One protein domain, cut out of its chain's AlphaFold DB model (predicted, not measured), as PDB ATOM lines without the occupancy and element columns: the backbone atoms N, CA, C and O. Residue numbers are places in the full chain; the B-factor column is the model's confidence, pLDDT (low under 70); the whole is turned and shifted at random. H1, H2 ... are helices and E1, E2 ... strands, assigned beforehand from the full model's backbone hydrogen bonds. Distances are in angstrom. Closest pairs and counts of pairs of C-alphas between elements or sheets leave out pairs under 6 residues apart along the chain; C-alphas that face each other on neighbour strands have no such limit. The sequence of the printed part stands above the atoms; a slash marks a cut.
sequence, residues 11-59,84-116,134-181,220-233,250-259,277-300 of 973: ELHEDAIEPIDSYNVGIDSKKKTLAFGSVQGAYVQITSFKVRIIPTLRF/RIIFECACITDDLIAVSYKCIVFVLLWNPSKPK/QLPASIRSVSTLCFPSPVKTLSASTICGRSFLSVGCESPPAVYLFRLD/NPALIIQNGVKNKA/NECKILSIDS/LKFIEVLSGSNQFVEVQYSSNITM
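AT A GLANCE: This is residues 11 to 59, 84 to 116, 134 to 181, 220 to 233, 250 to 259 and 277 to 300 of the 973 residues of an uncharacterized protein of Streblomastix strix (UniProt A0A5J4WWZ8). Three twisted antiparallel sheets stand face to face and spread like a fan: E5 E6 E7 E8 in between, E2 E3 E4 over one face and E9 E10 E11 E15 over the other, with E2, E5 and E9 side by side along the narrow edge. A small fourth sheet, E12 E13 E14, sits beyond the E8 edge, and at the other end of the long axis an arm with E1 and H1 leads away, its residues 12 to 18 sticking out. The printed part has 178 residues, with one named helix and fifteen named strands in the order E1 H1 E2 to E15, and its class is mostly strand. It is compact, with a radius of gyration of the C-alphas of 18.0 A, and its elongated outline spans 60 by 37 by 32 A.

HOW THE PARTS SIT: One strongly twisted sheet runs E5, residues 90 to 93, E6, 96 to 101, E7, 104 to 111, and E8, 138 to 146; N 91 and O 98, 2.9 A, N 101 and O 104, 2.8 A, and N 107 and O 143, 2.8 A, are within hydrogen-bond range. Face to face with it, strands at 21 degrees, is E9, 151 to 159, E10, 162 to 169, E11, 174 to 180, and E15, 298 to 300, with N 155 and O 166 at 3.0 A, N 167 and O 176 at 2.9 A, and N 179 and O 299 at 2.8 A. The closest C-alphas of E5 and E9 are Cys 91 and Ser 155, 5.4 A. The sheet E2, 33 to 39, E3, 42 to 47, and E4, 50 to 55, also faces the first, completing a stack of sheets, face to face in turn; N 44 and O 37 and N 52 and O 45 are each 2.8 A apart. The closest C-alphas of E2 and E5 are Ala 35 and Ala 90, 5.8 A. E2 E3 E4, E5 E6 E7 and E9 E10 E11 are meanders, each strand the antiparallel neighbour of the one before. In E12, 254 to 256, E13, 278 to 281, and E14, 289 to 292, N 255 and O 279 are 2.9 A apart and N 290 and O 280 2.9 A; the closest C-alphas of E8 and E14 are Thr 144 and Val 292, 6.0 A. E1, 17 to 19, pairs with no named strand; H1, 22 to 25, is on no sheet and too short for an O i to N i+4 pair, with 0 of 1 O i to N i+3 pairs within range.

IN THESE COORDINATES: E8 measures 23.6 A, E10 23.1 A, E9 22.9 A and E7 22.6 A. E1 begins at C-alpha 17 (-23.269, -35.295, -71.442), and E15 ends at C-alpha 300 (-54.236, -29.993, -42.065).

THE WHOLE: The C-alphas of Asp 15 and Ser 259, the two farthest apart, are 66.3 A apart. Five cuts leave C-alpha gaps of 31.9 A from 59 to 84, 6.0 A from 116 to 134, 21.0 A from 181 to 220, 17.1 A from 233 to 250 and 12.6 A from 259 to 277. Of the links printed whole, none is long. Mean pLDDT of the printed part is 70.3, with 77 residues under 70, among them 220 to 233, 250 to 259 and 277 to 300.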
ATOM      1  N   GLU A  11     -23.075 -36.140 -65.831       87.00
ATOM      2  CA  GLU A  11     -22.848 -34.701 -65.773       87.00
ATOM      3  C   GLU A  11     -23.410 -34.071 -67.050       87.00
ATOM      4  O   GLU A  11     -23.425 -34.698 -68.112       87.00
ATOM      5  N   LEU A  12     -23.911 -32.843 -66.932       87.62
ATOM      6  CA  LEU A  12     -24.365 -32.038 -68.058       87.62
ATOM      7  C   LEU A  12     -23.487 -30.792 -68.108       87.62
ATOM      8  O   LEU A  12     -23.588 -29.923 -67.241       87.62
ATOM      9  N   HIS A  13     -22.636 -30.733 -69.122       85.62
ATOM     10  CA  HIS A  13     -21.900 -29.539 -69.513       85.62
ATOM     11  C   HIS A  13     -22.684 -28.802 -70.609       85.62
ATOM     12  O   HIS A  13     -23.724 -29.281 -71.061       85.62
ATOM     13  N   GLU A  14     -22.213 -27.628 -71.030       87.38
ATOM     14  CA  GLU A  14     -22.939 -26.796 -72.003       87.38
ATOM     15  C   GLU A  14     -23.074 -27.498 -73.371       87.38
ATOM     16  O   GLU A  14     -24.158 -27.480 -73.954       87.38
ATOM     17  N   ASP A  15     -22.032 -28.224 -73.803       89.31
ATOM     18  CA  ASP A  15     -21.984 -28.946 -75.087       89.31
ATOM     19  C   ASP A  15     -22.004 -30.490 -74.968       89.31
ATOM     20  O   ASP A  15     -22.054 -31.186 -75.984       89.31
ATOM     21  N   ALA A  16     -21.938 -31.062 -73.755       86.56
ATOM     22  CA  ALA A  16     -21.669 -32.494 -73.554       86.56
ATOM     23  C   ALA A  16     -22.446 -33.138 -72.389       86.56
ATOM     24  O   ALA A  16     -22.769 -32.493 -71.392       86.56
ATOM     25  N   ILE A  17     -22.694 -34.450 -72.501       91.12
ATOM     26  CA  ILE A  17     -23.269 -35.295 -71.442       91.12
ATOM     27  C   ILE A  17     -22.276 -36.419 -71.135       91.12
ATOM     28  O   ILE A  17     -22.113 -37.334 -71.944       91.12
ATOM     29  N   GLU A  18     -21.633 -36.375 -69.969       91.19
ATOM     30  CA  GLU A  18     -20.592 -37.341 -69.584       91.19
ATOM     31  C   GLU A  18     -21.076 -38.305 -68.486       91.19
ATOM     32  O   GLU A  18     -21.678 -37.867 -67.506       91.19
ATOM     33  N   PRO A  19     -20.847 -39.628 -68.591       89.88
ATOM     34  CA  PRO A  19     -21.241 -40.581 -67.552       89.88
ATOM     35  C   PRO A  19     -20.293 -40.529 -66.340       89.88
ATOM     36  O   PRO A  19     -19.126 -40.907 -66.439       89.88
ATOM     37  N   ILE A  20     -20.803 -40.145 -65.164       89.12
ATOM     38  CA  ILE A  20     -20.011 -40.103 -63.921       89.12
ATOM     39  C   ILE A  20     -20.095 -41.448 -63.189       89.12
ATOM     40  O   ILE A  20     -21.188 -41.993 -62.999       89.12
ATOM     41  N   ASP A  21     -18.975 -41.947 -62.652       84.31
ATOM     42  CA  ASP A  21     -19.054 -43.021 -61.659       84.31
ATOM     43  C   ASP A  21     -19.734 -42.529 -60.369       84.31
ATOM     44  O   ASP A  21     -19.227 -41.687 -59.623       84.31
ATOM     45  N   SER A  22     -20.862 -43.171 -60.075       84.00
ATOM     46  CA  SER A  22     -21.560 -43.195 -58.791       84.00
ATOM     47  C   SER A  22     -20.676 -43.168 -57.539       84.00
ATOM     48  O   SER A  22     -21.045 -42.511 -56.562       84.00
ATOM     49  N   TYR A  23     -19.523 -43.844 -57.545       81.94
ATOM     50  CA  TYR A  23     -18.598 -43.864 -56.414       81.94
ATOM     51  C   TYR A  23     -18.010 -42.477 -56.120       81.94
ATOM     52  O   TYR A  23     -18.010 -42.056 -54.963       81.94
ATOM     53  N   ASN A  24     -17.602 -41.737 -57.157       80.50
ATOM     54  CA  ASN A  24     -16.961 -40.423 -57.033       80.50
ATOM     55  C   ASN A  24     -17.924 -39.352 -56.496       80.50
ATOM     56  O   ASN A  24     -17.518 -38.483 -55.728       80.50
ATOM     57  N   VAL A  25     -19.212 -39.449 -56.846       81.06
ATOM     58  CA  VAL A  25     -20.281 -38.560 -56.340       81.06
ATOM     59  C   VAL A  25     -20.843 -39.044 -54.989       81.06
ATOM     60  O   VAL A  25     -21.609 -38.345 -54.332       81.06
ATOM     61  N   GLY A  26     -20.490 -40.254 -54.541       81.44
ATOM     62  CA  GLY A  26     -21.019 -40.847 -53.309       81.44
ATOM     63  C   GLY A  26     -22.477 -41.326 -53.404       81.44
ATOM     64  O   GLY A  26     -23.134 -41.498 -52.372       81.44
ATOM     65  N   ILE A  27     -22.987 -41.581 -54.611       85.50
ATOM     66  CA  ILE A  27     -24.360 -42.035 -54.893       85.50
ATOM     67  C   ILE A  27     -24.418 -43.580 -54.926       85.50
ATOM     68  O   ILE A  27     -23.456 -44.260 -55.273       85.50
ATOM     69  N   ASP A  28     -25.536 -44.180 -54.503       83.88
ATOM     70  CA  ASP A  28     -25.774 -45.631 -54.575       83.88
ATOM     71  C   ASP A  28     -26.352 -46.023 -55.943       83.88
ATOM     72  O   ASP A  28     -27.550 -45.872 -56.168       83.88
ATOM     73  N   SER A  29     -25.531 -46.560 -56.844       83.44
ATOM     74  CA  SER A  29     -25.985 -47.158 -58.115       83.44
ATOM     75  C   SER A  29     -26.549 -48.579 -57.951       83.44
ATOM     76  O   SER A  29     -27.225 -49.091 -58.840       83.44
ATOM     77  N   LYS A  30     -26.299 -49.232 -56.802       83.88
ATOM     78  CA  LYS A  30     -26.608 -50.655 -56.545       83.88
ATOM     79  C   LYS A  30     -27.955 -50.889 -55.850       83.88
ATOM     80  O   LYS A  30     -28.255 -52.013 -55.443       83.88
ATOM     81  N   LYS A  31     -28.753 -49.839 -55.643       84.69
ATOM     82  CA  LYS A  31     -30.037 -49.887 -54.930       84.69
ATOM     83  C   LYS A  31     -31.072 -49.031 -55.642       84.69
ATOM     84  O   LYS A  31     -30.745 -47.950 -56.114       84.69
ATOM     85  N   LYS A  32     -32.336 -49.472 -55.629       87.06
ATOM     86  CA  LYS A  32     -33.461 -48.666 -56.119       87.06
ATOM     87  C   LYS A  32     -33.482 -47.316 -55.395       87.06
ATOM     88  O   LYS A  32     -33.709 -47.266 -54.181       87.06
ATOM     89  N   THR A  33     -33.276 -46.246 -56.152       88.19
ATOM     90  CA  THR A  33     -33.551 -44.875 -55.714       88.19
ATOM     91  C   THR A  33     -35.063 -44.649 -55.774       88.19
ATOM     92  O   THR A  33     -35.703 -44.994 -56.764       88.19
ATOM     93  N   LEU A  34     -35.641 -44.137 -54.689       88.06
ATOM     94  CA  LEU A  34     -37.050 -43.748 -54.580       88.06
ATOM     95  C   LEU A  34     -37.234 -42.260 -54.887       88.06
ATOM     96  O   LEU A  34     -38.194 -41.891 -55.549       88.06
ATOM     97  N   ALA A  35     -36.300 -41.429 -54.418       88.50
ATOM     98  CA  ALA A  35     -36.246 -40.001 -54.701       88.50
ATOM     99  C   ALA A  35     -34.789 -39.513 -54.714       88.50
ATOM    100  O   ALA A  35     -33.946 -40.018 -53.965       88.50
ATOM    101  N   PHE A  36     -34.512 -38.518 -55.553       89.75
ATOM    102  CA  PHE A  36     -33.246 -37.792 -55.623       89.75
ATOM    103  C   PHE A  36     -33.552 -36.303 -55.823       89.75
ATOM    104  O   PHE A  36     -34.455 -35.974 -56.589       89.75
ATOM    105  N   GLY A  37     -32.850 -35.417 -55.119       86.75
ATOM    106  CA  GLY A  37     -33.106 -33.974 -55.166       86.75
ATOM    107  C   GLY A  37     -32.151 -33.169 -54.286       86.75
ATOM    108  O   GLY A  37     -31.281 -33.738 -53.627       86.75
ATOM    109  N   SER A  38     -32.305 -31.846 -54.277       84.19
ATOM    110  CA  SER A  38     -31.522 -30.908 -53.463       84.19
ATOM    111  C   SER A  38     -32.247 -30.507 -52.173       84.19
ATOM    112  O   SER A  38     -33.464 -30.364 -52.166       84.19
ATOM    113  N   VAL A  39     -31.489 -30.301 -51.090       81.12
ATOM    114  CA  VAL A  39     -31.961 -29.795 -49.786       81.12
ATOM    115  C   VAL A  39     -30.850 -28.934 -49.177       81.12
ATOM    116  O   VAL A  39     -29.729 -29.420 -49.054       81.12
ATOM    117  N   GLN A  40     -31.131 -27.672 -48.824       78.50
ATOM    118  CA  GLN A  40     -30.186 -26.647 -48.312       78.50
ATOM    119  C   GLN A  40     -28.671 -26.982 -48.422       78.50
ATOM    120  O   GLN A  40     -28.026 -27.358 -47.437       78.50
ATOM    121  N   GLY A  41     -28.082 -26.836 -49.617       75.12
ATOM    122  CA  GLY A  41     -26.635 -27.026 -49.837       75.12
ATOM    123  C   GLY A  41     -26.145 -28.485 -49.862       75.12
ATOM    124  O   GLY A  41     -24.963 -28.746 -49.634       75.12
ATOM    125  N   ALA A  42     -27.037 -29.443 -50.112       83.31
ATOM    126  CA  ALA A  42     -26.716 -30.854 -50.293       83.31
ATOM    127  C   ALA A  42     -27.621 -31.520 -51.340       83.31
ATOM    128  O   ALA A  42     -28.781 -31.140 -51.501       83.31
ATOM    129  N   TYR A  43     -27.117 -32.563 -52.000       88.31
ATOM    130  CA  TYR A  43     -27.950 -33.546 -52.691       88.31
ATOM    131  C   TYR A  43     -28.389 -34.637 -51.714       88.31
ATOM    132  O   TYR A  43     -27.636 -35.050 -50.829       88.31
ATOM    133  N   VAL A  44     -29.606 -35.137 -51.885       89.31
ATOM    134  CA  VAL A  44     -30.208 -36.173 -51.048       89.31
ATOM    135  C   VAL A  44     -30.648 -37.322 -51.942       89.31
ATOM    136  O   VAL A  44     -31.485 -37.147 -52.823       89.31
ATOM    137  N   GLN A  45     -30.096 -38.513 -51.703       91.38
ATOM    138  CA  GLN A  45     -30.512 -39.746 -52.370       91.38
ATOM    139  C   GLN A  45     -31.258 -40.627 -51.374       91.38
ATOM    140  O   GLN A  45     -30.673 -41.146 -50.421       91.38
ATOM    141  N   ILE A  46     -32.541 -40.862 -51.620       90.69
ATOM    142  CA  ILE A  46     -33.354 -41.769 -50.815       90.69
ATOM    143  C   ILE A  46     -33.438 -43.094 -51.558       90.69
ATOM    144  O   ILE A  46     -34.163 -43.232 -52.538       90.69
ATOM    145  N   THR A  47     -32.668 -44.076 -51.099       89.88
ATOM    146  CA  THR A  47     -32.775 -45.467 -51.563       89.88
ATOM    147  C   THR A  47     -33.812 -46.215 -50.735       89.88
ATOM    148  O   THR A  47     -34.072 -45.839 -49.592       89.88
ATOM    149  N   SER A  48     -34.305 -47.350 -51.231       86.31
ATOM    150  CA  SER A  48     -35.240 -48.226 -50.503       86.31
ATOM    151  C   SER A  48     -34.746 -48.771 -49.148       86.31
ATOM    152  O   SER A  48     -35.503 -49.448 -48.467       86.31
ATOM    153  N   PHE A  49     -33.507 -48.486 -48.725       84.69
ATOM    154  CA  PHE A  49     -32.949 -48.920 -47.434       84.69
ATOM    155  C   PHE A  49     -32.267 -47.811 -46.615       84.69
ATOM    156  O   PHE A  49     -31.887 -48.055 -45.473       84.69
ATOM    157  N   LYS A  50     -31.992 -46.639 -47.202       87.69
ATOM    158  CA  LYS A  50     -31.288 -45.533 -46.531       87.69
ATOM    159  C   LYS A  50     -31.454 -44.210 -47.270       87.69
ATOM    160  O   LYS A  50     -31.398 -44.175 -48.501       87.69
ATOM    161  N   VAL A  51     -31.533 -43.135 -46.493       87.06
ATOM    162  CA  VAL A  51     -31.269 -41.765 -46.944       87.06
ATOM    163  C   VAL A  51     -29.750 -41.551 -46.935       87.06
ATOM    164  O   VAL A  51     -29.105 -41.788 -45.913       87.06
ATOM    165  N   ARG A  52     -29.165 -41.130 -48.060       87.19
ATOM    166  CA  ARG A  52     -27.827 -40.518 -48.130       87.19
ATOM    167  C   ARG A  52     -27.999 -39.007 -48.279       87.19
ATOM    168  O   ARG A  52     -28.878 -38.578 -49.021       87.19
ATOM    169  N   ILE A  53     -27.131 -38.226 -47.641       86.25
ATOM    170  CA  ILE A  53     -26.989 -36.786 -47.898       86.25
ATOM    171  C   ILE A  53     -25.537 -36.519 -48.293       86.25
ATOM    172  O   ILE A  53     -24.616 -37.040 -47.662       86.25
ATOM    173  N   ILE A  54     -25.362 -35.756 -49.367       86.62
ATOM    174  CA  ILE A  54     -24.106 -35.482 -50.063       86.62
ATOM    175  C   ILE A  54     -23.976 -33.950 -50.120       86.62
ATOM    176  O   ILE A  54     -24.602 -33.326 -50.977       86.62
ATOM    177  N   PRO A  55     -23.265 -33.302 -49.177       79.19
ATOM    178  CA  PRO A  55     -23.129 -31.845 -49.164       79.19
ATOM    179  C   PRO A  55     -22.404 -31.355 -50.423       79.19
ATOM    180  O   PRO A  55     -21.372 -31.909 -50.794       79.19
ATOM    181  N   THR A  56     -22.929 -30.314 -51.075       70.75
ATOM    182  CA  THR A  56     -22.333 -29.761 -52.309       70.75
ATOM    183  C   THR A  56     -21.147 -28.849 -52.010       70.75
ATOM    184  O   THR A  56     -20.200 -28.768 -52.791       70.75
ATOM    185  N   LEU A  57     -21.149 -28.204 -50.841       58.91
ATOM    186  CA  LEU A  57     -19.994 -27.478 -50.331       58.91
ATOM    187  C   LEU A  57     -18.891 -28.464 -49.928       58.91
ATOM    188  O   LEU A  57     -18.983 -29.126 -48.890       58.91
ATOM    189  N   ARG A  58     -17.798 -28.485 -50.703       44.41
ATOM    190  CA  ARG A  58     -16.503 -29.014 -50.251       44.41
ATOM    191  C   ARG A  58     -16.004 -28.166 -49.077       44.41
ATOM    192  O   ARG A  58     -15.225 -27.235 -49.261       44.41
ATOM    193  N   PHE A  59     -16.423 -28.500 -47.857       38.12
ATOM    194  CA  PHE A  59     -15.781 -28.007 -46.640       38.12
ATOM    195  C   PHE A  59     -14.388 -28.636 -46.515       38.12
ATOM    196  O   PHE A  59     -14.174 -29.579 -45.757       38.12
ATOM    197  N   ARG A  84     -34.305 -54.383 -40.815       62.00
ATOM    198  CA  ARG A  84     -34.101 -53.736 -42.115       62.00
ATOM    199  C   ARG A  84     -35.418 -53.134 -42.597       62.00
ATOM    200  O   ARG A  84     -36.176 -53.789 -43.306       62.00
ATOM    201  N   ILE A  85     -35.668 -51.887 -42.208       75.19
ATOM    202  CA  ILE A  85     -36.740 -51.060 -42.759       75.19
ATOM    203  C   ILE A  85     -36.513 -50.947 -44.273       75.19
ATOM    204  O   ILE A  85     -35.398 -50.666 -44.722       75.19
ATOM    205  N   ILE A  86     -37.568 -51.202 -45.047       84.50
ATOM    206  CA  ILE A  86     -37.577 -51.050 -46.503       84.50
ATOM    207  C   ILE A  86     -38.562 -49.935 -46.819       84.50
ATOM    208  O   ILE A  86     -39.755 -50.097 -46.588       84.50
ATOM    209  N   PHE A  87     -38.064 -48.803 -47.300       88.81
ATOM    210  CA  PHE A  87     -38.905 -47.657 -47.628       88.81
ATOM    211  C   PHE A  87     -39.703 -47.914 -48.911       88.81
ATOM    212  O   PHE A  87     -39.192 -48.527 -49.854       88.81
ATOM    213  N   GLU A  88     -40.949 -47.442 -48.940       85.88
ATOM    214  CA  GLU A  88     -41.898 -47.701 -50.034       85.88
ATOM    215  C   GLU A  88     -42.067 -46.467 -50.933       85.88
ATOM    216  O   GLU A  88     -41.918 -46.567 -52.152       85.88
ATOM    217  N   CYS A  89     -42.276 -45.291 -50.333       88.25
ATOM    218  CA  CYS A  89     -42.339 -43.994 -51.009       88.25
ATOM    219  C   CYS A  89     -41.390 -42.986 -50.344       88.25
ATOM    220  O   CYS A  89     -41.058 -43.105 -49.162       88.25
ATOM    221  N   ALA A  90     -40.983 -41.957 -51.086       89.88
ATOM    222  CA  ALA A  90     -40.222 -40.834 -50.552       89.88
ATOM    223  C   ALA A  90     -40.440 -39.569 -51.392       89.88
ATOM    224  O   ALA A  90     -40.684 -39.668 -52.592       89.88
ATOM    225  N   CYS A  91     -40.307 -38.396 -50.776       88.62
ATOM    226  CA  CYS A  91     -40.278 -37.106 -51.460       88.62
ATOM    227  C   CYS A  91     -39.263 -36.160 -50.799       88.62
ATOM    228  O   CYS A  91     -38.843 -36.360 -49.654       88.62
ATOM    229  N   ILE A  92     -38.833 -35.159 -51.565       88.56
ATOM    230  CA  ILE A  92     -37.790 -34.195 -51.211       88.56
ATOM    231  C   ILE A  92     -38.262 -32.811 -51.671       88.56
ATOM    232  O   ILE A  92     -38.757 -32.681 -52.789       88.56
ATOM    233  N   THR A  93     -38.087 -31.801 -50.827       83.94
ATOM    234  CA  THR A  93     -38.152 -30.368 -51.154       83.94
ATOM    235  C   THR A  93     -36.989 -29.654 -50.463       83.94
ATOM    236  O   THR A  93     -36.324 -30.246 -49.612       83.94
ATOM    237  N   ASP A  94     -36.757 -28.377 -50.776       79.38
ATOM    238  CA  ASP A  94     -35.576 -27.628 -50.309       79.38
ATOM    239  C   ASP A  94     -35.373 -27.622 -48.783       79.38
ATOM    240  O   ASP A  94     -34.229 -27.575 -48.324       79.38
ATOM    241  N   ASP A  95     -36.469 -27.725 -48.019       75.56
ATOM    242  CA  ASP A  95     -36.507 -27.724 -46.549       75.56
ATOM    243  C   ASP A  95     -36.971 -29.060 -45.928       75.56
ATOM    244  O   ASP A  95     -36.840 -29.252 -44.714       75.56
ATOM    245  N   LEU A  96     -37.526 -29.989 -46.722       82.94
ATOM    246  CA  LEU A  96     -38.215 -31.182 -46.217       82.94
ATOM    247  C   LEU A  96     -37.768 -32.474 -46.901       82.94
ATOM    248  O   LEU A  96     -37.733 -32.591 -48.121       82.94
ATOM    249  N   ILE A  97     -37.544 -33.507 -46.094       88.44
ATOM    250  CA  ILE A  97     -37.355 -34.884 -46.548       88.44
ATOM    251  C   ILE A  97     -38.455 -35.727 -45.902       88.44
ATOM    252  O   ILE A  97     -38.533 -35.784 -44.677       88.44
ATOM    253  N   ALA A  98     -39.292 -36.415 -46.679       88.06
ATOM    254  CA  ALA A  98     -40.301 -37.320 -46.122       88.06
ATOM    255  C   ALA A  98     -40.206 -38.719 -46.739       88.06
ATOM    256  O   ALA A  98     -39.943 -38.877 -47.931       88.06
ATOM    257  N   VAL A  99     -40.385 -39.751 -45.909       90.88
ATOM    258  CA  VAL A  99     -40.158 -41.158 -46.282       90.88
ATOM    259  C   VAL A  99     -41.214 -42.052 -45.636       90.88
ATOM    260  O   VAL A  99     -41.451 -41.931 -44.433       90.88
ATOM    261  N   SER A 100     -41.829 -42.959 -46.402       90.00
ATOM    262  CA  SER A 100     -42.828 -43.904 -45.886       90.00
ATOM    263  C   SER A 100     -42.281 -45.312 -45.630       90.00
ATOM    264  O   SER A 100     -41.393 -45.815 -46.326       90.00
ATOM    265  N   TYR A 101     -42.867 -45.962 -44.627       87.00
ATOM    266  CA  TYR A 101     -42.764 -47.387 -44.340       87.00
ATOM    267  C   TYR A 101     -44.147 -47.900 -43.922       87.00
ATOM    268  O   TYR A 101     -44.612 -47.594 -42.820       87.00
ATOM    269  N   LYS A 102     -44.818 -48.674 -44.783       84.75
ATOM    270  CA  LYS A 102     -46.195 -49.141 -44.576       84.75
ATOM    271  C   LYS A 102     -47.125 -47.954 -44.302       84.75
ATOM    272  O   LYS A 102     -47.210 -47.048 -45.126       84.75
ATOM    273  N   CYS A 103     -47.831 -47.925 -43.169       78.81
ATOM    274  CA  CYS A 103     -48.715 -46.810 -42.809       78.81
ATOM    275  C   CYS A 103     -48.005 -45.645 -42.094       78.81
ATOM    276  O   CYS A 103     -48.668 -44.732 -41.605       78.81
ATOM    277  N   ILE A 104     -46.675 -45.668 -41.974       79.38
ATOM    278  CA  ILE A 104     -45.906 -44.667 -41.229       79.38
ATOM    279  C   ILE A 104     -45.160 -43.753 -42.200       79.38
ATOM    280  O   ILE A 104     -44.513 -44.234 -43.126       79.38
ATOM    281  N   VAL A 105     -45.204 -42.440 -41.964       81.69
ATOM    282  CA  VAL A 105     -44.369 -41.446 -42.656       81.69
ATOM    283  C   VAL A 105     -43.466 -40.753 -41.647       81.69
ATOM    284  O   VAL A 105     -43.938 -40.144 -40.685       81.69
ATOM    285  N   PHE A 106     -42.163 -40.813 -41.895       83.00
ATOM    286  CA  PHE A 106     -41.158 -40.049 -41.169       83.00
ATOM    287  C   PHE A 106     -40.923 -38.722 -41.886       83.00
ATOM    288  O   PHE A 106     -40.577 -38.705 -43.068       83.00
ATOM    289  N   VAL A 107     -41.103 -37.619 -41.164       82.75
ATOM    290  CA  VAL A 107     -40.862 -36.255 -41.640       82.75
ATOM    291  C   VAL A 107     -39.533 -35.786 -41.054       82.75
ATOM    292  O   VAL A 107     -39.412 -35.580 -39.845       82.75
ATOM    293  N   LEU A 108     -38.523 -35.664 -41.909       82.62
ATOM    294  CA  LEU A 108     -37.139 -35.355 -41.569       82.62
ATOM    295  C   LEU A 108     -36.775 -33.948 -42.064       82.62
ATOM    296  O   LEU A 108     -37.182 -33.534 -43.148       82.62
ATOM    297  N   LEU A 109     -35.957 -33.233 -41.293       82.62
ATOM    298  CA  LEU A 109     -35.424 -31.923 -41.668       82.62
ATOM    299  C   LEU A 109     -33.894 -31.933 -41.598       82.62
ATOM    300  O   LEU A 109     -33.292 -32.403 -40.624       82.62
ATOM    301  N   TRP A 110     -33.269 -31.422 -42.658       80.19
ATOM    302  CA  TRP A 110     -31.822 -31.286 -42.790       80.19
ATOM    303  C   TRP A 110     -31.355 -29.977 -42.155       80.19
ATOM    304  O   TRP A 110     -31.810 -28.901 -42.525       80.19
ATOM    305  N   ASN A 111     -30.434 -30.064 -41.197       78.31
ATOM    306  CA  ASN A 111     -29.731 -28.902 -40.664       78.31
ATOM    307  C   ASN A 111     -28.280 -28.968 -41.163       78.31
ATOM    308  O   ASN A 111     -27.522 -29.777 -40.619       78.31
ATOM    309  N   PRO A 112     -27.876 -28.177 -42.176       76.12
ATOM    310  CA  PRO A 112     -26.489 -28.139 -42.637       76.12
ATOM    311  C   PRO A 112     -25.558 -27.531 -41.575       76.12
ATOM    312  O   PRO A 112     -25.988 -26.724 -40.745       76.12
ATOM    313  N   SER A 113     -24.267 -27.881 -41.623       69.38
ATOM    314  CA  SER A 113     -23.239 -27.263 -40.775       69.38
ATOM    315  C   SER A 113     -23.135 -25.770 -41.088       69.38
ATOM    316  O   SER A 113     -22.638 -25.391 -42.148       69.38
ATOM    317  N   LYS A 114     -23.579 -24.908 -40.168       67.50
ATOM    318  CA  LYS A 114     -23.391 -23.455 -40.279       67.50
ATOM    319  C   LYS A 114     -22.155 -23.051 -39.461       67.50
ATOM    320  O   LYS A 114     -22.153 -23.283 -38.249       67.50
ATOM    321  N   PRO A 115     -21.099 -22.486 -40.080       54.91
ATOM    322  CA  PRO A 115     -19.948 -21.976 -39.343       54.91
ATOM    323  C   PRO A 115     -20.361 -20.723 -38.563       54.91
ATOM    324  O   PRO A 115     -20.808 -19.740 -39.156       54.91
ATOM    325  N   LYS A 116     -20.220 -20.744 -37.235       49.59
ATOM    326  CA  LYS A 116     -20.457 -19.557 -36.410       49.59
ATOM    327  C   LYS A 116     -19.156 -18.762 -36.301       49.59
ATOM    328  O   LYS A 116     -18.230 -19.181 -35.612       49.59
ATOM    329  N   GLN A 134     -17.916 -24.755 -35.684       54.53
ATOM    330  CA  GLN A 134     -18.910 -25.349 -36.577       54.53
ATOM    331  C   GLN A 134     -19.885 -26.237 -35.798       54.53
ATOM    332  O   GLN A 134     -19.483 -27.185 -35.122       54.53
ATOM    333  N   LEU A 135     -21.183 -25.973 -35.945       56.97
ATOM    334  CA  LEU A 135     -22.215 -26.917 -35.516       56.97
ATOM    335  C   LEU A 135     -22.228 -28.120 -36.476       56.97
ATOM    336  O   LEU A 135     -22.242 -27.901 -37.689       56.97
ATOM    337  N   PRO A 136     -22.256 -29.373 -35.982       58.69
ATOM    338  CA  PRO A 136     -22.291 -30.544 -36.849       58.69
ATOM    339  C   PRO A 136     -23.636 -30.647 -37.578       58.69
ATOM    340  O   PRO A 136     -24.702 -30.565 -36.956       58.69
ATOM    341  N   ALA A 137     -23.584 -30.871 -38.892       69.62
ATOM    342  CA  ALA A 137     -24.769 -31.133 -39.695       69.62
ATOM    343  C   ALA A 137     -25.575 -32.310 -39.126       69.62
ATOM    344  O   ALA A 137     -25.017 -33.340 -38.740       69.62
ATOM    345  N   SER A 138     -26.901 -32.172 -39.072       76.25
ATOM    346  CA  SER A 138     -27.775 -33.215 -38.529       76.25
ATOM    347  C   SER A 138     -29.100 -33.323 -39.277       76.25
ATOM    348  O   SER A 138     -29.843 -32.350 -39.427       76.25
ATOM    349  N   ILE A 139     -29.426 -34.549 -39.689       76.56
ATOM    350  CA  ILE A 139     -30.796 -34.942 -40.022       76.56
ATOM    351  C   ILE A 139     -31.541 -35.100 -38.699       76.56
ATOM    352  O   ILE A 139     -31.064 -35.794 -37.798       76.56
ATOM    353  N   ARG A 140     -32.709 -34.473 -38.566       72.38
ATOM    354  CA  ARG A 140     -33.567 -34.617 -37.385       72.38
ATOM    355  C   ARG A 140     -34.946 -35.083 -37.819       72.38
ATOM    356  O   ARG A 140     -35.533 -34.479 -38.712       72.38
ATOM    357  N   SER A 141     -35.472 -36.127 -37.175       70.19
ATOM    358  CA  SER A 141     -36.899 -36.427 -37.285       70.19
ATOM    359  C   SER A 141     -37.679 -35.318 -36.586       70.19
ATOM    360  O   SER A 141     -37.453 -35.045 -35.402       70.19
ATOM    361  N   VAL A 142     -38.543 -34.651 -37.344       69.50
ATOM    362  CA  VAL A 142     -39.445 -33.606 -36.861       69.50
ATOM    363  C   VAL A 142     -40.749 -34.243 -36.400       69.50
ATOM    364  O   VAL A 142     -41.227 -33.918 -35.320       69.50
ATOM    365  N   SER A 143     -41.325 -35.167 -37.170       68.50
ATOM    366  CA  SER A 143     -42.549 -35.870 -36.772       68.50
ATOM    367  C   SER A 143     -42.639 -37.253 -37.408       68.50
ATOM    368  O   SER A 143     -42.165 -37.467 -38.524       68.50
ATOM    369  N   THR A 144     -43.308 -38.167 -36.711       74.25
ATOM    370  CA  THR A 144     -43.777 -39.434 -37.274       74.25
ATOM    371  C   THR A 144     -45.302 -39.387 -37.374       74.25
ATOM    372  O   THR A 144     -45.995 -39.273 -36.359       74.25
ATOM    373  N   LEU A 145     -45.820 -39.475 -38.600       73.50
ATOM    374  CA  LEU A 145     -47.248 -39.549 -38.910       73.50
ATOM    375  C   LEU A 145     -47.657 -41.011 -39.120       73.50
ATOM    376  O   LEU A 145     -46.916 -41.775 -39.739       73.50
ATOM    377  N   CYS A 146     -48.843 -41.392 -38.643       72.44
ATOM    378  CA  CYS A 146     -49.386 -42.744 -38.800       72.44
ATOM    379  C   CYS A 146     -50.781 -42.707 -39.431       72.44
ATOM    380  O   CYS A 146     -51.649 -41.943 -39.002       72.44
ATOM    381  N   PHE A 147     -50.974 -43.549 -40.441       70.50
ATOM    382  CA  PHE A 147     -52.119 -43.562 -41.346       70.50
ATOM    383  C   PHE A 147     -52.980 -44.825 -41.162       70.50
ATOM    384  O   PHE A 147     -52.508 -45.815 -40.600       70.50
ATOM    385  N   PRO A 148     -54.248 -44.825 -41.620       59.47
ATOM    386  CA  PRO A 148     -55.148 -45.976 -41.475       59.47
ATOM    387  C   PRO A 148     -54.764 -47.211 -42.311       59.47
ATOM    388  O   PRO A 148     -55.366 -48.266 -42.138       59.47
ATOM    389  N   SER A 149     -53.815 -47.094 -43.240       71.25
ATOM    390  CA  SER A 149     -53.403 -48.156 -44.167       71.25
ATOM    391  C   SER A 149     -52.048 -47.819 -44.808       71.25
ATOM    392  O   SER A 149     -51.538 -46.715 -44.589       71.25
ATOM    393  N   PRO A 150     -51.427 -48.745 -45.570       78.31
ATOM    394  CA  PRO A 150     -50.185 -48.468 -46.280       78.31
ATOM    395  C   PRO A 150     -50.259 -47.236 -47.191       78.31
ATOM    396  O   PRO A 150     -51.238 -47.022 -47.913       78.31
ATOM    397  N   VAL A 151     -49.186 -46.448 -47.165       82.06
ATOM    398  CA  VAL A 151     -48.996 -45.266 -48.006       82.06
ATOM    399  C   VAL A 151     -48.537 -45.712 -49.393       82.06
ATOM    400  O   VAL A 151     -47.481 -46.324 -49.531       82.06
ATOM    401  N   LYS A 152     -49.327 -45.399 -50.425       83.56
ATOM    402  CA  LYS A 152     -49.034 -45.738 -51.831       83.56
ATOM    403  C   LYS A 152     -48.374 -44.602 -52.595       83.56
ATOM    404  O   LYS A 152     -47.636 -44.854 -53.544       83.56
ATOM    405  N   THR A 153     -48.662 -43.364 -52.207       81.88
ATOM    406  CA  THR A 153     -48.091 -42.162 -52.817       81.88
ATOM    407  C   THR A 153     -47.746 -41.145 -51.740       81.88
ATOM    408  O   THR A 153     -48.425 -41.020 -50.721       81.88
ATOM    409  N   LEU A 154     -46.657 -40.421 -51.965       82.19
ATOM    410  CA  LEU A 154     -46.133 -39.412 -51.058       82.19
ATOM    411  C   LEU A 154     -45.541 -38.293 -51.914       82.19
ATOM    412  O   LEU A 154     -44.695 -38.566 -52.763       82.19
ATOM    413  N   SER A 155     -45.990 -37.058 -51.717       82.69
ATOM    414  CA  SER A 155     -45.482 -35.894 -52.443       82.69
ATOM    415  C   SER A 155     -45.392 -34.695 -51.507       82.69
ATOM    416  O   SER A 155     -46.109 -34.618 -50.511       82.69
ATOM    417  N   ALA A 156     -44.482 -33.772 -51.787       81.38
ATOM    418  CA  ALA A 156     -44.360 -32.527 -51.047       81.38
ATOM    419  C   ALA A 156     -43.995 -31.385 -51.997       81.38
ATOM    420  O   ALA A 156     -43.381 -31.608 -53.037       81.38
ATOM    421  N   SER A 157     -44.385 -30.169 -51.629       75.12
ATOM    422  CA  SER A 157     -44.041 -28.942 -52.349       75.12
ATOM    423  C   SER A 157     -43.943 -27.778 -51.367       75.12
ATOM    424  O   SER A 157     -44.698 -27.727 -50.393       75.12
ATOM    425  N   THR A 158     -43.026 -26.843 -51.608       68.00
ATOM    426  CA  THR A 158     -42.944 -25.583 -50.860       68.00
ATOM    427  C   THR A 158     -43.592 -24.484 -51.698       68.00
ATOM    428  O   THR A 158     -43.099 -24.155 -52.770       68.00
ATOM    429  N   ILE A 159     -44.704 -23.925 -51.216       60.34
ATOM    430  CA  ILE A 159     -45.534 -22.944 -51.936       60.34
ATOM    431  C   ILE A 159     -45.660 -21.696 -51.058       60.34
ATOM    432  O   ILE A 159     -45.973 -21.812 -49.869       60.34
ATOM    433  N   CYS A 160     -45.366 -20.513 -51.607       58.38
ATOM    434  CA  CYS A 160     -45.264 -19.247 -50.856       58.38
ATOM    435  C   CYS A 160     -44.395 -19.365 -49.577       58.38
ATOM    436  O   CYS A 160     -44.758 -18.859 -48.515       58.38
ATOM    437  N   GLY A 161     -43.283 -20.111 -49.643       62.75
ATOM    438  CA  GLY A 161     -42.389 -20.344 -48.498       62.75
ATOM    439  C   GLY A 161     -42.961 -21.232 -47.379       62.75
ATOM    440  O   GLY A 161     -42.419 -21.239 -46.276       62.75
ATOM    441  N   ARG A 162     -44.052 -21.975 -47.625       67.19
ATOM    442  CA  ARG A 162     -44.631 -22.949 -46.682       67.19
ATOM    443  C   ARG A 162     -44.583 -24.354 -47.273       67.19
ATOM    444  O   ARG A 162     -45.029 -24.558 -48.400       67.19
ATOM    445  N   SER A 163     -44.085 -25.329 -46.517       71.62
ATOM    446  CA  SER A 163     -44.017 -26.720 -46.977       71.62
ATOM    447  C   SER A 163     -45.349 -27.445 -46.774       71.62
ATOM    448  O   SER A 163     -45.906 -27.487 -45.673       71.62
ATOM    449  N   PHE A 164     -45.840 -28.063 -47.843       76.00
ATOM    450  CA  PHE A 164     -47.013 -28.928 -47.859       76.00
ATOM    451  C   PHE A 164     -46.584 -30.370 -48.137       76.00
ATOM    452  O   PHE A 164     -45.720 -30.612 -48.977       76.00
ATOM    453  N   LEU A 165     -47.207 -31.325 -47.447       77.19
ATOM    454  CA  LEU A 165     -46.975 -32.765 -47.575       77.19
ATOM    455  C   LEU A 165     -48.313 -33.457 -47.854       77.19
ATOM    456  O   LEU A 165     -49.244 -33.337 -47.053       77.19
ATOM    457  N   SER A 166     -48.412 -34.185 -48.964       78.56
ATOM    458  CA  SER A 166     -49.559 -35.024 -49.308       78.56
ATOM    459  C   SER A 166     -49.218 -36.512 -49.199       78.56
ATOM    460  O   SER A 166     -48.125 -36.957 -49.555       78.56
ATOM    461  N   VAL A 167     -50.166 -37.288 -48.669       73.00
ATOM    462  CA  VAL A 167     -50.003 -38.720 -48.380       73.00
ATOM    463  C   VAL A 167     -51.235 -39.483 -48.864       73.00
ATOM    464  O   VAL A 167     -52.323 -39.308 -48.316       73.00
ATOM    465  N   GLY A 168     -51.074 -40.317 -49.891       72.62
ATOM    466  CA  GLY A 168     -52.127 -41.177 -50.434       72.62
ATOM    467  C   GLY A 168     -52.121 -42.561 -49.789       72.62
ATOM    468  O   GLY A 168     -51.107 -43.260 -49.815       72.62
ATOM    469  N   CYS A 169     -53.258 -42.956 -49.220       71.44
ATOM    470  CA  CYS A 169     -53.455 -44.210 -48.491       71.44
ATOM    471  C   CYS A 169     -54.354 -45.184 -49.270       71.44
ATOM    472  O   CYS A 169     -55.216 -44.761 -50.038       71.44
ATOM    473  N   GLU A 170     -54.153 -46.487 -49.062       73.31
ATOM    474  CA  GLU A 170     -54.850 -47.565 -49.785       73.31
ATOM    475  C   GLU A 170     -56.294 -47.812 -49.320       73.31
ATOM    476  O   GLU A 170     -57.179 -48.050 -50.137       73.31
ATOM    477  N   SER A 171     -56.533 -47.779 -48.007       57.84
ATOM    478  CA  SER A 171     -57.817 -48.135 -47.391       57.84
ATOM    479  C   SER A 171     -58.144 -47.255 -46.166       57.84
ATOM    480  O   SER A 171     -57.395 -47.271 -45.182       57.84
ATOM    481  N   PRO A 172     -59.236 -46.468 -46.191       52.53
ATOM    482  CA  PRO A 172     -59.969 -46.098 -47.403       52.53
ATOM    483  C   PRO A 172     -59.044 -45.378 -48.406       52.53
ATOM    484  O   PRO A 172     -58.052 -44.778 -47.977       52.53
ATOM    485  N   PRO A 173     -59.363 -45.394 -49.713       60.03
ATOM    486  CA  PRO A 173     -58.632 -44.622 -50.712       60.03
ATOM    487  C   PRO A 173     -58.791 -43.126 -50.414       60.03
ATOM    488  O   PRO A 173     -59.844 -42.533 -50.652       60.03
ATOM    489  N   ALA A 174     -57.758 -42.525 -49.826       57.62
ATOM    490  CA  ALA A 174     -57.815 -41.176 -49.271       57.62
ATOM    491  C   ALA A 174     -56.461 -40.466 -49.384       57.62
ATOM    492  O   ALA A 174     -55.411 -41.067 -49.147       57.62
ATOM    493  N   VAL A 175     -56.493 -39.170 -49.701       64.19
ATOM    494  CA  VAL A 175     -55.307 -38.301 -49.726       64.19
ATOM    495  C   VAL A 175     -55.376 -37.330 -48.554       64.19
ATOM    496  O   VAL A 175     -56.291 -36.514 -48.455       64.19
ATOM    497  N   TYR A 176     -54.389 -37.409 -47.670       61.28
ATOM    498  CA  TYR A 176     -54.231 -36.514 -46.531       61.28
ATOM    499  C   TYR A 176     -53.272 -35.385 -46.900       61.28
ATOM    500  O   TYR A 176     -52.174 -35.657 -47.380       61.28
ATOM    501  N   LEU A 177     -53.669 -34.131 -46.661       65.69
ATOM    502  CA  LEU A 177     -52.833 -32.953 -46.899       65.69
ATOM    503  C   LEU A 177     -52.479 -32.258 -45.581       65.69
ATOM    504  O   LEU A 177     -53.355 -31.862 -44.807       65.69
ATOM    505  N   PHE A 178     -51.182 -32.070 -45.370       66.31
ATOM    506  CA  PHE A 178     -50.602 -31.419 -44.205       66.31
ATOM    507  C   PHE A 178     -49.852 -30.160 -44.633       66.31
ATOM    508  O   PHE A 178     -49.078 -30.193 -45.586       66.31
ATOM    509  N   ARG A 179     -50.045 -29.066 -43.896       70.25
ATOM    510  CA  ARG A 179     -49.179 -27.889 -43.929       70.25
ATOM    511  C   ARG A 179     -48.246 -27.945 -42.725       70.25
ATOM    512  O   ARG A 179     -48.676 -28.233 -41.603       70.25
ATOM    513  N   LEU A 180     -46.971 -27.698 -42.984       71.00
ATOM    514  CA  LEU A 180     -45.900 -27.727 -42.002       71.00
ATOM    515  C   LEU A 180     -45.474 -26.280 -41.746       71.00
ATOM    516  O   LEU A 180     -44.904 -25.634 -42.621       71.00
ATOM    517  N   ASP A 181     -45.791 -25.766 -40.558       67.12
ATOM    518  CA  ASP A 181     -45.467 -24.397 -40.150       67.12
ATOM    519  C   ASP A 181     -44.563 -24.397 -38.906       67.12
ATOM    520  O   ASP A 181     -44.435 -25.393 -38.188       67.12
ATOM    521  N   ASN A 220     -63.297 -34.842 -38.348       52.50
ATOM    522  CA  ASN A 220     -63.134 -35.241 -36.953       52.50
ATOM    523  C   ASN A 220     -61.639 -35.475 -36.612       52.50
ATOM    524  O   ASN A 220     -61.036 -36.423 -37.127       52.50
ATOM    525  N   PRO A 221     -61.028 -34.663 -35.725       52.62
ATOM    526  CA  PRO A 221     -59.597 -34.734 -35.436       52.62
ATOM    527  C   PRO A 221     -59.201 -35.957 -34.592       52.62
ATOM    528  O   PRO A 221     -58.023 -36.311 -34.566       52.62
ATOM    529  N   ALA A 222     -60.150 -36.628 -33.926       50.34
ATOM    530  CA  ALA A 222     -59.880 -37.805 -33.093       50.34
ATOM    531  C   ALA A 222     -59.471 -39.053 -33.898       50.34
ATOM    532  O   ALA A 222     -58.927 -40.009 -33.345       50.34
ATOM    533  N   LEU A 223     -59.709 -39.033 -35.213       50.72
ATOM    534  CA  LEU A 223     -59.390 -40.118 -36.144       50.72
ATOM    535  C   LEU A 223     -57.920 -40.096 -36.606       50.72
ATOM    536  O   LEU A 223     -57.485 -41.008 -37.305       50.72
ATOM    537  N   ILE A 224     -57.144 -39.079 -36.212       49.78
ATOM    538  CA  ILE A 224     -55.740 -38.903 -36.602       49.78
ATOM    539  C   ILE A 224     -54.830 -39.148 -35.395       49.78
ATOM    540  O   ILE A 224     -54.982 -38.530 -34.339       49.78
ATOM    541  N   ILE A 225     -53.846 -40.037 -35.563       51.53
ATOM    542  CA  ILE A 225     -52.819 -40.320 -34.553       51.53
ATOM    543  C   ILE A 225     -51.625 -39.393 -34.800       51.53
ATOM    544  O   ILE A 225     -50.659 -39.762 -35.468       51.53
ATOM    545  N   GLN A 226     -51.678 -38.175 -34.260       51.25
ATOM    546  CA  GLN A 226     -50.519 -37.281 -34.278       51.25
ATOM    547  C   GLN A 226     -49.524 -37.706 -33.189       51.25
ATOM    548  O   GLN A 226     -49.868 -37.763 -32.009       51.25
ATOM    549  N   ASN A 227     -48.280 -38.005 -33.579       49.31
ATOM    550  CA  ASN A 227     -47.172 -38.338 -32.674       49.31
ATOM    551  C   ASN A 227     -47.505 -39.417 -31.608       49.31
ATOM    552  O   ASN A 227     -47.129 -39.292 -30.442       49.31
ATOM    553  N   GLY A 228     -48.256 -40.463 -31.966       39.31
ATOM    554  CA  GLY A 228     -48.615 -41.532 -31.018       39.31
ATOM    555  C   GLY A 228     -49.643 -41.143 -29.956       39.31
ATOM    556  O   GLY A 228     -49.709 -41.773 -28.901       39.31
ATOM    557  N   VAL A 229     -50.460 -40.124 -30.224       44.66
ATOM    558  CA  VAL A 229     -51.628 -39.768 -29.417       44.66
ATOM    559  C   VAL A 229     -52.853 -39.737 -30.335       44.66
ATOM    560  O   VAL A 229     -52.926 -38.914 -31.244       44.66
ATOM    561  N   LYS A 230     -53.832 -40.628 -30.102       48.34
ATOM    562  CA  LYS A 230     -55.196 -40.442 -30.634       48.34
ATOM    563  C   LYS A 230     -55.740 -39.166 -29.995       48.34
ATOM    564  O   LYS A 230     -55.794 -39.095 -28.764       48.34
ATOM    565  N   ASN A 231     -56.070 -38.159 -30.803       48.34
ATOM    566  CA  ASN A 231     -56.484 -36.864 -30.275       48.34
ATOM    567  C   ASN A 231     -57.791 -37.029 -29.483       48.34
ATOM    568  O   ASN A 231     -58.814 -37.438 -30.032       48.34
ATOM    569  N   LYS A 232     -57.752 -36.770 -28.174       44.69
ATOM    570  CA  LYS A 232     -58.932 -36.888 -27.317       44.69
ATOM    571  C   LYS A 232     -59.779 -35.636 -27.490       44.69
ATOM    572  O   LYS A 232     -59.590 -34.672 -26.756       44.69
ATOM    573  N   ALA A 233     -60.703 -35.673 -28.448       46.53
ATOM    574  CA  ALA A 233     -61.833 -34.754 -28.443       46.53
ATOM    575  C   ALA A 233     -62.519 -34.828 -27.068       46.53
ATOM    576  O   ALA A 233     -62.706 -35.923 -26.522       46.53
ATOM    577  N   ASN A 250     -59.484 -49.153 -37.178       41.00
ATOM    578  CA  ASN A 250     -58.032 -49.129 -36.953       41.00
ATOM    579  C   ASN A 250     -57.641 -49.052 -35.465       41.00
ATOM    580  O   ASN A 250     -57.400 -47.986 -34.874       41.00
ATOM    581  N   GLU A 251     -57.533 -50.237 -34.867       47.03
ATOM    582  CA  GLU A 251     -57.134 -50.474 -33.476       47.03
ATOM    583  C   GLU A 251     -55.608 -50.536 -33.263       47.03
ATOM    584  O   GLU A 251     -55.133 -51.253 -32.388       47.03
ATOM    585  N   CYS A 252     -54.822 -49.750 -34.017       46.66
ATOM    586  CA  CYS A 252     -53.361 -49.707 -33.875       46.66
ATOM    587  C   CYS A 252     -52.946 -49.507 -32.408       46.66
ATOM    588  O   CYS A 252     -53.249 -48.472 -31.793       46.66
ATOM    589  N   LYS A 253     -52.249 -50.499 -31.842       49.19
ATOM    590  CA  LYS A 253     -51.936 -50.543 -30.414       49.19
ATOM    591  C   LYS A 253     -50.837 -49.535 -30.069       49.19
ATOM    592  O   LYS A 253     -49.694 -49.668 -30.501       49.19
ATOM    593  N   ILE A 254     -51.181 -48.527 -29.269       53.59
ATOM    594  CA  ILE A 254     -50.225 -47.543 -28.743       53.59
ATOM    595  C   ILE A 254     -49.717 -48.048 -27.392       53.59
ATOM    596  O   ILE A 254     -50.479 -48.120 -26.426       53.59
ATOM    597  N   LEU A 255     -48.429 -48.377 -27.308       51.22
ATOM    598  CA  LEU A 255     -47.771 -48.716 -26.049       51.22
ATOM    599  C   LEU A 255     -47.159 -47.449 -25.441       51.22
ATOM    600  O   LEU A 255     -46.136 -46.936 -25.898       51.22
ATOM    601  N   SER A 256     -47.809 -46.949 -24.390       50.47
ATOM    602  CA  SER A 256     -47.288 -45.912 -23.497       50.47
ATOM    603  C   SER A 256     -46.784 -46.534 -22.195       50.47
ATOM    604  O   SER A 256     -47.525 -47.282 -21.556       50.47
ATOM    605  N   ILE A 257     -45.580 -46.154 -21.762       47.84
ATOM    606  CA  ILE A 257     -44.968 -46.614 -20.500       47.84
ATOM    607  C   ILE A 257     -45.789 -46.173 -19.263       47.84
ATOM    608  O   ILE A 257     -45.751 -46.827 -18.228       47.84
ATOM    609  N   ASP A 258     -46.612 -45.125 -19.385       45.97
ATOM    610  CA  ASP A 258     -47.448 -44.564 -18.306       45.97
ATOM    611  C   ASP A 258     -48.658 -45.436 -17.871       45.97
ATOM    612  O   ASP A 258     -49.585 -44.931 -17.233       45.97
ATOM    613  N   SER A 259     -48.715 -46.724 -18.229       41.47
ATOM    614  CA  SER A 259     -49.837 -47.619 -17.885       41.47
ATOM    615  C   SER A 259     -49.825 -48.114 -16.430       41.47
ATOM    616  O   SER A 259     -50.828 -48.659 -15.960       41.47
ATOM    617  N   LEU A 277     -41.068 -42.036 -24.554       46.50
ATOM    618  CA  LEU A 277     -40.998 -43.017 -25.637       46.50
ATOM    619  C   LEU A 277     -42.357 -43.727 -25.753       46.50
ATOM    620  O   LEU A 277     -42.754 -44.482 -24.863       46.50
ATOM    621  N   LYS A 278     -43.096 -43.424 -26.825       59.75
ATOM    622  CA  LYS A 278     -44.329 -44.117 -27.207       59.75
ATOM    623  C   LYS A 278     -44.042 -44.953 -28.439       59.75
ATOM    624  O   LYS A 278     -43.417 -44.477 -29.387       59.75
ATOM    625  N   PHE A 279     -44.533 -46.181 -28.409       59.16
ATOM    626  CA  PHE A 279     -44.403 -47.125 -29.505       59.16
ATOM    627  C   PHE A 279     -45.765 -47.323 -30.167       59.16
ATOM    628  O   PHE A 279     -46.762 -47.549 -29.478       59.16
ATOM    629  N   ILE A 280     -45.811 -47.226 -31.493       57.94
ATOM    630  CA  ILE A 280     -47.030 -47.427 -32.288       57.94
ATOM    631  C   ILE A 280     -46.879 -48.704 -33.100       57.94
ATOM    632  O   ILE A 280     -45.833 -48.935 -33.708       57.94
ATOM    633  N   GLU A 281     -47.924 -49.526 -33.112       60.72
ATOM    634  CA  GLU A 281     -47.994 -50.702 -33.971       60.72
ATOM    635  C   GLU A 281     -48.089 -50.314 -35.462       60.72
ATOM    636  O   GLU A 281     -48.939 -49.514 -35.851       60.72
ATOM    637  N   VAL A 282     -47.218 -50.884 -36.301       60.53
ATOM    638  CA  VAL A 282     -47.033 -50.489 -37.716       60.53
ATOM    639  C   VAL A 282     -48.188 -50.938 -38.623       60.53
ATOM    640  O   VAL A 282     -48.421 -50.346 -39.669       60.53
ATOM    641  N   LEU A 283     -48.902 -51.992 -38.239       60.88
ATOM    642  CA  LEU A 283     -50.176 -52.441 -38.811       60.88
ATOM    643  C   LEU A 283     -50.952 -53.142 -37.688       60.88
ATOM    644  O   LEU A 283     -50.336 -53.863 -36.902       60.88
ATOM    645  N   SER A 284     -52.273 -52.969 -37.623       52.44
ATOM    646  CA  SER A 284     -53.113 -53.574 -36.577       52.44
ATOM    647  C   SER A 284     -52.932 -55.100 -36.524       52.44
ATOM    648  O   SER A 284     -53.161 -55.782 -37.521       52.44
ATOM    649  N   GLY A 285     -52.486 -55.634 -35.383       55.94
ATOM    650  CA  GLY A 285     -52.225 -57.068 -35.182       55.94
ATOM    651  C   GLY A 285     -50.878 -57.592 -35.709       55.94
ATOM    652  O   GLY A 285     -50.606 -58.788 -35.607       55.94
ATOM    653  N   SER A 286     -50.008 -56.735 -36.256       64.56
ATOM    654  CA  SER A 286     -48.680 -57.144 -36.748       64.56
ATOM    655  C   SER A 286     -47.632 -57.353 -35.654       64.56
ATOM    656  O   SER A 286     -46.602 -57.971 -35.923       64.56
ATOM    657  N   ASN A 287     -47.854 -56.825 -34.445       66.94
ATOM    658  CA  ASN A 287     -46.896 -56.792 -33.332       66.94
ATOM    659  C   ASN A 287     -45.523 -56.161 -33.675       66.94
ATOM    660  O   ASN A 287     -44.563 -56.298 -32.917       66.94
ATOM    661  N   GLN A 288     -45.416 -55.449 -34.802       66.38
ATOM    662  CA  GLN A 288     -44.250 -54.639 -35.155       66.38
ATOM    663  C   GLN A 288     -44.462 -53.232 -34.607       66.38
ATOM    664  O   GLN A 288     -45.498 -52.632 -34.873       66.38
ATOM    665  N   PHE A 289     -43.490 -52.702 -33.864       66.31
ATOM    666  CA  PHE A 289     -43.615 -51.428 -33.158       66.31
ATOM    667  C   PHE A 289     -42.522 -50.440 -33.573       66.31
ATOM    668  O   PHE A 289     -41.353 -50.808 -33.666       66.31
ATOM    669  N   VAL A 290     -42.899 -49.177 -33.782       58.12
ATOM    670  CA  VAL A 290     -41.985 -48.071 -34.108       58.12
ATOM    671  C   VAL A 290     -42.003 -47.029 -32.992       58.12
ATOM    672  O   VAL A 290     -43.068 -46.617 -32.534       58.12
ATOM    673  N   GLU A 291     -40.812 -46.608 -32.562       58.47
ATOM    674  CA  GLU A 291     -40.606 -45.492 -31.632       58.47
ATOM    675  C   GLU A 291     -40.992 -44.166 -32.302       58.47
ATOM    676  O   GLU A 291     -40.574 -43.885 -33.429       58.47
ATOM    677  N   VAL A 292     -41.776 -43.335 -31.612       52.28
ATOM    678  CA  VAL A 292     -42.234 -42.045 -32.141       52.28
ATOM    679  C   VAL A 292     -41.703 -40.864 -31.337       52.28
ATOM    680  O   VAL A 292     -41.920 -40.742 -30.131       52.28
ATOM    681  N   GLN A 293     -41.038 -39.958 -32.058       46.12
ATOM    682  CA  GLN A 293     -40.560 -38.671 -31.568       46.12
ATOM    683  C   GLN A 293     -41.554 -37.563 -31.953       46.12
ATOM    684  O   GLN A 293     -42.000 -37.483 -33.097       46.12
ATOM    685  N   TYR A 294     -41.902 -36.706 -30.990       46.91
ATOM    686  CA  TYR A 294     -42.939 -35.680 -31.137       46.91
ATOM    687  C   TYR A 294     -42.441 -34.389 -31.797       46.91
ATOM    688  O   TYR A 294     -41.398 -33.862 -31.406       46.91
ATOM    689  N   SER A 295     -43.295 -33.778 -32.620       41.78
ATOM    690  CA  SER A 295     -43.431 -32.313 -32.661       41.78
ATOM    691  C   SER A 295     -44.884 -31.879 -32.850       41.78
ATOM    692  O   SER A 295     -45.713 -32.587 -33.419       41.78
ATOM    693  N   SER A 296     -45.202 -30.689 -32.355       38.28
ATOM    694  CA  SER A 296     -46.543 -30.098 -32.305       38.28
ATOM    695  C   SER A 296     -46.879 -29.228 -33.530       38.28
ATOM    696  O   SER A 296     -47.695 -28.318 -33.433       38.28
ATOM    697  N   ASN A 297     -46.219 -29.457 -34.671       46.91
ATOM    698  CA  ASN A 297     -46.045 -28.436 -35.720       46.91
ATOM    699  C   ASN A 297     -46.889 -28.662 -36.995       46.91
ATOM    700  O   ASN A 297     -46.653 -28.016 -38.014       46.91
ATOM    701  N   ILE A 298     -47.833 -29.608 -36.980       42.03
ATOM    702  CA  ILE A 298     -48.508 -30.093 -38.195       42.03
ATOM    703  C   ILE A 298     -50.008 -29.792 -38.149       42.03
ATOM    704  O   ILE A 298     -50.728 -30.342 -37.314       42.03
ATOM    705  N   THR A 299     -50.502 -28.991 -39.102       39.09
ATOM    706  CA  THR A 299     -51.947 -28.742 -39.270       39.09
ATOM    707  C   THR A 299     -52.418 -29.156 -40.659       39.09
ATOM    708  O   THR A 299     -51.735 -28.943 -41.653       39.09
ATOM    709  N   MET A 300     -53.612 -29.741 -40.759       34.09
ATOM    710  CA  MET A 300     -54.236 -29.993 -42.065       34.09
ATOM    711  C   MET A 300     -54.712 -28.679 -42.691       34.09
ATOM    712  O   MET A 300     -55.166 -27.797 -41.963       34.09
TER     713      MET A 300